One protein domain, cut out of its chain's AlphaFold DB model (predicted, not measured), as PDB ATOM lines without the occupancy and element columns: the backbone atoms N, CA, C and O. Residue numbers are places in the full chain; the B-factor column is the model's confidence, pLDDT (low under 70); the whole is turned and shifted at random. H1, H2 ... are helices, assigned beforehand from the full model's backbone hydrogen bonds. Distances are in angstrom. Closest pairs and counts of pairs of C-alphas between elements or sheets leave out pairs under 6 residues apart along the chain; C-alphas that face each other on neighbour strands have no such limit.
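AT A GLANCE: This is residues 605 to 644 and 657 to 687 of the 689 residues of an uncharacterized protein of Batrachochytrium dendrobatidis (strain JAM81 / FGSC 10211) (UniProt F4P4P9). Look first for a long helix, H1, and a shorter one, H2, that make an L near H1's first residues; between them, unnamed residues 657 to 668 run back beside H1. Residues 637 to 644 and 678 to 687 stick out. You have 71 printed residues, two named helices in the order H1, H2, no named strand, class all helix. The whole is an extended rod of 59 by 25 by 18 A, radius of gyration of the C-alphas 19.1 A.

HOW THE PARTS SIT: Compare H1, residues 605 to 643, with H2, residues 669 to 687: they are close but not clearly touching, the closest C-alphas, of Lys 607 and Phe 673, being 7.0 A apart. Their lines are about perpendicular, at 78 degrees. In both, every O i to N i+4 pair is within hydrogen-bond range.

IN THESE COORDINATES: Find C-alpha 605 at (-1.845, -21.546, 13.566); from there H1 runs 56.0 A. H2 runs 26.8 A to C-alpha 687 at (-14.142, -30.988, -5.280).

THE WHOLE: Residues 645 to 656 are not printed; C-alphas 644 and 657 are 16.1 A apart across the cut. Look for pLDDT under 70 at residues 643 to 644, 657, 684 to 685 and 687.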
ATOM      1  N   ASP A 605      -1.348 -21.295  12.215       77.75
ATOM      2  CA  ASP A 605      -1.845 -21.546  13.566       77.75
ATOM      3  C   ASP A 605      -2.889 -22.672  13.569       77.75
ATOM      4  O   ASP A 605      -2.718 -23.657  14.289       77.75
ATOM      5  N   ALA A 606      -3.866 -22.630  12.653       76.69
ATOM      6  CA  ALA A 606      -4.825 -23.721  12.457       76.69
ATOM      7  C   ALA A 606      -4.126 -25.035  12.053       76.69
ATOM      8  O   ALA A 606      -4.492 -26.112  12.522       76.69
ATOM      9  N   LYS A 607      -3.054 -24.967  11.242       77.12
ATOM     10  CA  LYS A 607      -2.212 -26.144  10.948       77.12
ATOM     11  C   LYS A 607      -1.511 -26.679  12.201       77.12
ATOM     12  O   LYS A 607      -1.425 -27.897  12.359       77.12
ATOM     13  N   THR A 608      -0.992 -25.821  13.088       80.25
ATOM     14  CA  THR A 608      -0.408 -26.292  14.358       80.25
ATOM     15  C   THR A 608      -1.441 -26.899  15.291       80.25
ATOM     16  O   THR A 608      -1.151 -27.929  15.894       80.25
ATOM     17  N   GLU A 609      -2.635 -26.321  15.384       82.44
ATOM     18  CA  GLU A 609      -3.716 -26.816  16.235       82.44
ATOM     19  C   GLU A 609      -4.165 -28.219  15.795       82.44
ATOM     20  O   GLU A 609      -4.117 -29.156  16.593       82.44
ATOM     21  N   LEU A 610      -4.391 -28.424  14.491       80.88
ATOM     22  CA  LEU A 610      -4.635 -29.744  13.891       80.88
ATOM     23  C   LEU A 610      -3.520 -30.765  14.185       80.88
ATOM     24  O   LEU A 610      -3.793 -31.942  14.432       80.88
ATOM     25  N   ILE A 611      -2.250 -30.343  14.175       79.50
ATOM     26  CA  ILE A 611      -1.116 -31.204  14.550       79.50
ATOM     27  C   ILE A 611      -1.172 -31.567  16.043       79.50
ATOM     28  O   ILE A 611      -0.931 -32.728  16.395       79.50
ATOM     29  N   PHE A 612      -1.499 -30.613  16.918       79.94
ATOM     30  CA  PHE A 612      -1.641 -30.838  18.358       79.94
ATOM     31  C   PHE A 612      -2.804 -31.782  18.680       79.94
ATOM     32  O   PHE A 612      -2.604 -32.747  19.424       79.94
ATOM     33  N   GLU A 613      -3.974 -31.599  18.071       83.12
ATOM     34  CA  GLU A 613      -5.101 -32.528  18.203       83.12
ATOM     35  C   GLU A 613      -4.729 -33.941  17.733       83.12
ATOM     36  O   GLU A 613      -4.975 -34.926  18.438       83.12
ATOM     37  N   ASN A 614      -4.045 -34.065  16.587       80.38
ATOM     38  CA  ASN A 614      -3.590 -35.361  16.076       80.38
ATOM     39  C   ASN A 614      -2.591 -36.035  17.037       80.38
ATOM     40  O   ASN A 614      -2.656 -37.250  17.250       80.38
ATOM     41  N   LEU A 615      -1.693 -35.266  17.665       78.44
ATOM     42  CA  LEU A 615      -0.787 -35.755  18.712       78.44
ATOM     43  C   LEU A 615      -1.546 -36.235  19.954       78.44
ATOM     44  O   LEU A 615      -1.242 -37.317  20.465       78.44
ATOM     45  N   ILE A 616      -2.541 -35.480  20.422       82.69
ATOM     46  CA  ILE A 616      -3.386 -35.844  21.570       82.69
ATOM     47  C   ILE A 616      -4.157 -37.138  21.271       82.69
ATOM     48  O   ILE A 616      -4.119 -38.081  22.072       82.69
ATOM     49  N   PHE A 617      -4.767 -37.244  20.088       83.56
ATOM     50  CA  PHE A 617      -5.484 -38.439  19.638       83.56
ATOM     51  C   PHE A 617      -4.560 -39.662  19.532       83.56
ATOM     52  O   PHE A 617      -4.857 -40.726  20.085       83.56
ATOM     53  N   ARG A 618      -3.373 -39.515  18.922       79.50
ATOM     54  CA  ARG A 618      -2.347 -40.577  18.875       79.50
ATOM     55  C   ARG A 618      -1.881 -40.995  20.268       79.50
ATOM     56  O   ARG A 618      -1.691 -42.186  20.503       79.50
ATOM     57  N   ARG A 619      -1.719 -40.052  21.204       81.19
ATOM     58  CA  ARG A 619      -1.340 -40.324  22.602       81.19
ATOM     59  C   ARG A 619      -2.431 -41.103  23.338       81.19
ATOM     60  O   ARG A 619      -2.106 -42.044  24.062       81.19
ATOM     61  N   LYS A 620      -3.710 -40.773  23.120       86.06
ATOM     62  CA  LYS A 620      -4.864 -41.524  23.649       86.06
ATOM     63  C   LYS A 620      -4.902 -42.949  23.081       86.06
ATOM     64  O   LYS A 620      -4.919 -43.910  23.846       86.06
ATOM     65  N   ASN A 621      -4.779 -43.101  21.763       82.94
ATOM     66  CA  ASN A 621      -4.784 -44.413  21.108       82.94
ATOM     67  C   ASN A 621      -3.581 -45.283  21.500       82.94
ATOM     68  O   ASN A 621      -3.727 -46.490  21.676       82.94
ATOM     69  N   HIS A 622      -2.397 -44.694  21.695       80.88
ATOM     70  CA  HIS A 622      -1.219 -45.431  22.166       80.88
ATOM     71  C   HIS A 622      -1.344 -45.876  23.626       80.88
ATOM     72  O   HIS A 622      -0.955 -47.000  23.937       80.88
ATOM     73  N   ARG A 623      -1.948 -45.061  24.503       83.44
ATOM     74  CA  ARG A 623      -2.303 -45.482  25.872       83.44
ATOM     75  C   ARG A 623      -3.261 -46.674  25.850       83.44
ATOM     76  O   ARG A 623      -2.979 -47.668  26.512       83.44
ATOM     77  N   ASN A 624      -4.315 -46.626  25.035       88.06
ATOM     78  CA  ASN A 624      -5.254 -47.743  24.883       88.06
ATOM     79  C   ASN A 624      -4.547 -49.001  24.345       88.06
ATOM     80  O   ASN A 624      -4.690 -50.083  24.908       88.06
ATOM     81  N   ALA A 625      -3.698 -48.859  23.322       85.62
ATOM     82  CA  ALA A 625      -2.900 -49.964  22.793       85.62
ATOM     83  C   ALA A 625      -1.924 -50.547  23.835       85.62
ATOM     84  O   ALA A 625      -1.729 -51.759  23.872       85.62
ATOM     85  N   LEU A 626      -1.323 -49.719  24.700       86.88
ATOM     86  CA  LEU A 626      -0.480 -50.180  25.808       86.88
ATOM     87  C   LEU A 626      -1.276 -50.927  26.886       86.88
ATOM     88  O   LEU A 626      -0.751 -51.887  27.446       86.88
ATOM     89  N   MET A 627      -2.516 -50.522  27.174       86.56
ATOM     90  CA  MET A 627      -3.390 -51.250  28.102       86.56
ATOM     91  C   MET A 627      -3.792 -52.610  27.519       86.56
ATOM     92  O   MET A 627      -3.588 -53.626  28.176       86.56
ATOM     93  N   ASN A 628      -4.215 -52.651  26.251       85.31
ATOM     94  CA  ASN A 628      -4.526 -53.900  25.545       85.31
ATOM     95  C   ASN A 628      -3.295 -54.816  25.405       85.31
ATOM     96  O   ASN A 628      -3.405 -56.038  25.443       85.31
ATOM     97  N   TYR A 629      -2.096 -54.239  25.275       86.62
ATOM     98  CA  TYR A 629      -0.845 -54.992  25.298       86.62
ATOM     99  C   TYR A 629      -0.571 -55.617  26.672       86.62
ATOM    100  O   TYR A 629      -0.171 -56.777  26.735       86.62
ATOM    101  N   LYS A 630      -0.806 -54.884  27.770       86.25
ATOM    102  CA  LYS A 630      -0.659 -55.416  29.135       86.25
ATOM    103  C   LYS A 630      -1.631 -56.569  29.401       86.25
ATOM    104  O   LYS A 630      -1.202 -57.580  29.943       86.25
ATOM    105  N   THR A 631      -2.900 -56.445  29.002       87.88
ATOM    106  CA  THR A 631      -3.896 -57.515  29.194       87.88
ATOM    107  C   THR A 631      -3.580 -58.746  28.344       87.88
ATOM    108  O   THR A 631      -3.576 -59.855  28.871       87.88
ATOM    109  N   ALA A 632      -3.205 -58.571  27.072       84.44
ATOM    110  CA  ALA A 632      -2.780 -59.678  26.213       84.44
ATOM    111  C   ALA A 632      -1.506 -60.378  26.728       84.44
ATOM    112  O   ALA A 632      -1.396 -61.600  26.661       84.44
ATOM    113  N   LEU A 633      -0.551 -59.619  27.278       85.25
ATOM    114  CA  LEU A 633       0.673 -60.165  27.869       85.25
ATOM    115  C   LEU A 633       0.396 -60.925  29.178       85.25
ATOM    116  O   LEU A 633       1.004 -61.969  29.402       85.25
ATOM    117  N   ALA A 634      -0.548 -60.460  30.002       83.00
ATOM    118  CA  ALA A 634      -1.013 -61.192  31.181       83.00
ATOM    119  C   ALA A 634      -1.684 -62.525  30.795       83.00
ATOM    120  O   ALA A 634      -1.264 -63.573  31.283       83.00
ATOM    121  N   ALA A 635      -2.629 -62.505  29.847       83.69
ATOM    122  CA  ALA A 635      -3.293 -63.712  29.344       83.69
ATOM    123  C   ALA A 635      -2.289 -64.728  28.762       83.69
ATOM    124  O   ALA A 635      -2.320 -65.908  29.099       83.69
ATOM    125  N   HIS A 636      -1.315 -64.263  27.974       79.12
ATOM    126  CA  HIS A 636      -0.253 -65.114  27.432       79.12
ATOM    127  C   HIS A 636       0.654 -65.719  28.520       79.12
ATOM    128  O   HIS A 636       1.114 -66.852  28.382       79.12
ATOM    129  N   HIS A 637       0.904 -65.009  29.627       78.62
ATOM    130  CA  HIS A 637       1.606 -65.589  30.776       78.62
ATOM    131  C   HIS A 637       0.772 -66.645  31.513       78.62
ATOM    132  O   HIS A 637       1.344 -67.631  31.977       78.62
ATOM    133  N   GLU A 638      -0.550 -66.488  31.602       81.00
ATOM    134  CA  GLU A 638      -1.431 -67.535  32.132       81.00
ATOM    135  C   GLU A 638      -1.481 -68.766  31.224       81.00
ATOM    136  O   GLU A 638      -1.366 -69.885  31.721       81.00
ATOM    137  N   ASP A 639      -1.576 -68.586  29.907       75.50
ATOM    138  CA  ASP A 639      -1.562 -69.692  28.945       75.50
ATOM    139  C   ASP A 639      -0.224 -70.439  28.945       75.50
ATOM    140  O   ASP A 639      -0.204 -71.672  28.883       75.50
ATOM    141  N   ILE A 640       0.903 -69.727  29.095       72.31
ATOM    142  CA  ILE A 640       2.211 -70.354  29.327       72.31
ATOM    143  C   ILE A 640       2.197 -71.152  30.633       72.31
ATOM    144  O   ILE A 640       2.627 -72.303  30.620       72.31
ATOM    145  N   LYS A 641       1.692 -70.598  31.745       73.94
ATOM    146  CA  LYS A 641       1.602 -71.329  33.023       73.94
ATOM    147  C   LYS A 641       0.748 -72.595  32.890       73.94
ATOM    148  O   LYS A 641       1.190 -73.653  33.320       73.94
ATOM    149  N   LYS A 642      -0.415 -72.515  32.233       73.38
ATOM    150  CA  LYS A 642      -1.315 -73.658  31.983       73.38
ATOM    151  C   LYS A 642      -0.656 -74.729  31.100       73.38
ATOM    152  O   LYS A 642      -0.742 -75.911  31.413       73.38
ATOM    153  N   ARG A 643       0.053 -74.341  30.030       63.69
ATOM    154  CA  ARG A 643       0.737 -75.285  29.116       63.69
ATOM    155  C   ARG A 643       2.072 -75.822  29.644       63.69
ATOM    156  O   ARG A 643       2.483 -76.903  29.230       63.69
ATOM    157  N   SER A 644       2.731 -75.124  30.573       55.62
ATOM    158  CA  SER A 644       4.042 -75.509  31.124       55.62
ATOM    159  C   SER A 644       4.045 -76.855  31.862       55.62
ATOM    160  O   SER A 644       5.123 -77.400  32.095       55.62
ATOM    161  N   ALA A 657       6.021 -64.082  20.430       61.56
ATOM    162  CA  ALA A 657       6.285 -62.958  21.329       61.56
ATOM    163  C   ALA A 657       5.416 -61.727  20.982       61.56
ATOM    164  O   ALA A 657       5.638 -61.058  19.964       61.56
ATOM    165  N   ILE A 658       4.442 -61.415  21.847       71.44
ATOM    166  CA  ILE A 658       3.529 -60.278  21.684       71.44
ATOM    167  C   ILE A 658       4.359 -58.990  21.621       71.44
ATOM    168  O   ILE A 658       5.100 -58.645  22.546       71.44
ATOM    169  N   LYS A 659       4.253 -58.267  20.503       78.44
ATOM    170  CA  LYS A 659       5.060 -57.069  20.239       78.44
ATOM    171  C   LYS A 659       4.462 -55.855  20.941       78.44
ATOM    172  O   LYS A 659       3.298 -55.524  20.731       78.44
ATOM    173  N   ARG A 660       5.282 -55.151  21.725       80.75
ATOM    174  CA  ARG A 660       4.892 -53.893  22.377       80.75
ATOM    175  C   ARG A 660       4.544 -52.828  21.321       80.75
ATOM    176  O   ARG A 660       5.347 -52.618  20.409       80.75
ATOM    177  N   PRO A 661       3.405 -52.120  21.434       82.25
ATOM    178  CA  PRO A 661       3.052 -51.055  20.500       82.25
ATOM    179  C   PRO A 661       4.007 -49.863  20.644       82.25
ATOM    180  O   PRO A 661       4.161 -49.286  21.724       82.25
ATOM    181  N   ILE A 662       4.642 -49.483  19.536       78.69
ATOM    182  CA  ILE A 662       5.574 -48.351  19.454       78.69
ATOM    183  C   ILE A 662       4.783 -47.076  19.133       78.69
ATOM    184  O   ILE A 662       3.921 -47.085  18.251       78.69
ATOM    185  N   PHE A 663       5.080 -45.976  19.828       75.62
ATOM    186  CA  PHE A 663       4.494 -44.674  19.513       75.62
ATOM    187  C   PHE A 663       5.043 -44.175  18.170       75.62
ATOM    188  O   PHE A 663       6.246 -43.964  18.024       75.62
ATOM    189  N   LYS A 664       4.169 -44.000  17.174       73.44
ATOM    190  CA  LYS A 664       4.556 -43.459  15.864       73.44
ATOM    191  C   LYS A 664       4.721 -41.944  15.974       73.44
ATOM    192  O   LYS A 664       3.723 -41.219  15.923       73.44
ATOM    193  N   LEU A 665       5.971 -41.498  16.107       70.75
ATOM    194  CA  LEU A 665       6.349 -40.088  16.003       70.75
ATOM    195  C   LEU A 665       5.820 -39.483  14.695       70.75
ATOM    196  O   LEU A 665       5.685 -40.175  13.680       70.75
ATOM    197  N   LEU A 666       5.497 -38.194  14.740       70.19
ATOM    198  CA  LEU A 666       5.162 -37.430  13.546       70.19
ATOM    199  C   LEU A 666       6.439 -37.029  12.780       70.19
ATOM    200  O   LEU A 666       7.510 -36.955  13.389       70.19
ATOM    201  N   PRO A 667       6.340 -36.771  11.462       75.00
ATOM    202  CA  PRO A 667       7.379 -36.074  10.703       75.00
ATOM    203  C   PRO A 667       7.688 -34.681  11.284       75.00
ATOM    204  O   PRO A 667       6.976 -34.192  12.163       75.00
ATOM    205  N   SER A 668       8.735 -34.018  10.783       77.19
ATOM    206  CA  SER A 668       9.043 -32.633  11.173       77.19
ATOM    207  C   SER A 668       7.866 -31.689  10.880       77.19
ATOM    208  O   SER A 668       7.078 -31.930   9.963       77.19
ATOM    209  N   ARG A 669       7.758 -30.579  11.627       70.44
ATOM    210  CA  ARG A 669       6.697 -29.566  11.439       70.44
ATOM    211  C   ARG A 669       6.589 -29.113   9.978       70.44
ATOM    212  O   ARG A 669       5.495 -29.079   9.428       70.44
ATOM    213  N   GLU A 670       7.730 -28.854   9.346       76.06
ATOM    214  CA  GLU A 670       7.853 -28.457   7.936       76.06
ATOM    215  C   GLU A 670       7.313 -29.522   6.973       76.06
ATOM    216  O   GLU A 670       6.529 -29.212   6.077       76.06
ATOM    217  N   THR A 671       7.680 -30.794   7.174       74.25
ATOM    218  CA  THR A 671       7.202 -31.885   6.308       74.25
ATOM    219  C   THR A 671       5.720 -32.178   6.515       74.25
ATOM    220  O   THR A 671       5.043 -32.539   5.557       74.25
ATOM    221  N   MET A 672       5.175 -31.961   7.717       75.19
ATOM    222  CA  MET A 672       3.728 -32.019   7.936       75.19
ATOM    223  C   MET A 672       2.981 -30.858   7.288       75.19
ATOM    224  O   MET A 672       1.968 -31.108   6.645       75.19
ATOM    225  N   PHE A 673       3.478 -29.623   7.390       78.19
ATOM    226  CA  PHE A 673       2.878 -28.479   6.698       78.19
ATOM    227  C   PHE A 673       2.835 -28.708   5.182       78.19
ATOM    228  O   PHE A 673       1.761 -28.620   4.593       78.19
ATOM    229  N   ALA A 674       3.948 -29.135   4.576       78.69
ATOM    230  CA  ALA A 674       3.996 -29.468   3.152       78.69
ATOM    231  C   ALA A 674       3.030 -30.608   2.764       78.69
ATOM    232  O   ALA A 674       2.386 -30.543   1.720       78.69
ATOM    233  N   LEU A 675       2.891 -31.645   3.601       77.25
ATOM    234  CA  LEU A 675       1.926 -32.726   3.370       77.25
ATOM    235  C   LEU A 675       0.472 -32.259   3.498       77.25
ATOM    236  O   LEU A 675      -0.365 -32.720   2.727       77.25
ATOM    237  N   MET A 676       0.169 -31.357   4.436       76.19
ATOM    238  CA  MET A 676      -1.162 -30.761   4.572       76.19
ATOM    239  C   MET A 676      -1.482 -29.888   3.358       76.19
ATOM    240  O   MET A 676      -2.536 -30.074   2.765       76.19
ATOM    241  N   ASP A 677      -0.566 -29.021   2.921       77.12
ATOM    242  CA  ASP A 677      -0.768 -28.182   1.730       77.12
ATOM    243  C   ASP A 677      -0.992 -29.022   0.456       77.12
ATOM    244  O   ASP A 677      -1.888 -28.722  -0.331       77.12
ATOM    245  N   VAL A 678      -0.259 -30.130   0.280       79.12
ATOM    246  CA  VAL A 678      -0.484 -31.075  -0.834       79.12
ATOM    247  C   VAL A 678      -1.805 -31.845  -0.696       79.12
ATOM    248  O   VAL A 678      -2.445 -32.133  -1.705       79.12
ATOM    249  N   ALA A 679      -2.225 -32.199   0.522       72.12
ATOM    250  CA  ALA A 679      -3.494 -32.890   0.752       72.12
ATOM    251  C   ALA A 679      -4.698 -31.968   0.503       72.12
ATOM    252  O   ALA A 679      -5.626 -32.369  -0.191       72.12
ATOM    253  N   PHE A 680      -4.657 -30.726   0.994       72.88
ATOM    254  CA  PHE A 680      -5.708 -29.738   0.752       72.88
ATOM    255  C   PHE A 680      -5.793 -29.337  -0.721       72.88
ATOM    256  O   PHE A 680      -6.894 -29.304  -1.255       72.88
ATOM    257  N   ALA A 681      -4.662 -29.140  -1.409       70.94
ATOM    258  CA  ALA A 681      -4.668 -28.903  -2.855       70.94
ATOM    259  C   ALA A 681      -5.375 -30.035  -3.625       70.94
ATOM    260  O   ALA A 681      -6.169 -29.760  -4.518       70.94
ATOM    261  N   LYS A 682      -5.150 -31.298  -3.234       73.94
ATOM    262  CA  LYS A 682      -5.812 -32.465  -3.838       73.94
ATOM    263  C   LYS A 682      -7.289 -32.598  -3.488       73.94
ATOM    264  O   LYS A 682      -8.055 -33.049  -4.331       73.94
ATOM    265  N   GLU A 683      -7.700 -32.260  -2.269       72.50
ATOM    266  CA  GLU A 683      -9.121 -32.329  -1.905       72.50
ATOM    267  C   GLU A 683      -9.915 -31.198  -2.580       72.50
ATOM    268  O   GLU A 683     -11.040 -31.431  -3.005       72.50
ATOM    269  N   ILE A 684      -9.305 -30.020  -2.780       68.19
ATOM    270  CA  ILE A 684      -9.861 -28.927  -3.599       68.19
ATOM    271  C   ILE A 684      -9.966 -29.358  -5.070       68.19
ATOM    272  O   ILE A 684     -11.036 -29.248  -5.658       68.19
ATOM    273  N   GLU A 685      -8.895 -29.917  -5.648       66.31
ATOM    274  CA  GLU A 685      -8.887 -30.467  -7.017       66.31
ATOM    275  C   GLU A 685     -10.004 -31.512  -7.207       66.31
ATOM    276  O   GLU A 685     -10.732 -31.487  -8.196       66.31
ATOM    277  N   LYS A 686     -10.221 -32.367  -6.204       72.25
ATOM    278  CA  LYS A 686     -11.256 -33.409  -6.185       72.25
ATOM    279  C   LYS A 686     -12.681 -32.898  -5.907       72.25
ATOM    280  O   LYS A 686     -13.623 -33.636  -6.163       72.25
ATOM    281  N   GLN A 687     -12.847 -31.681  -5.386       62.44
ATOM    282  CA  GLN A 687     -14.142 -30.988  -5.280       62.44
ATOM    283  C   GLN A 687     -14.435 -30.088  -6.493       62.44
ATOM    284  O   GLN A 687     -15.555 -29.607  -6.637       62.44
TER     285      GLN A 687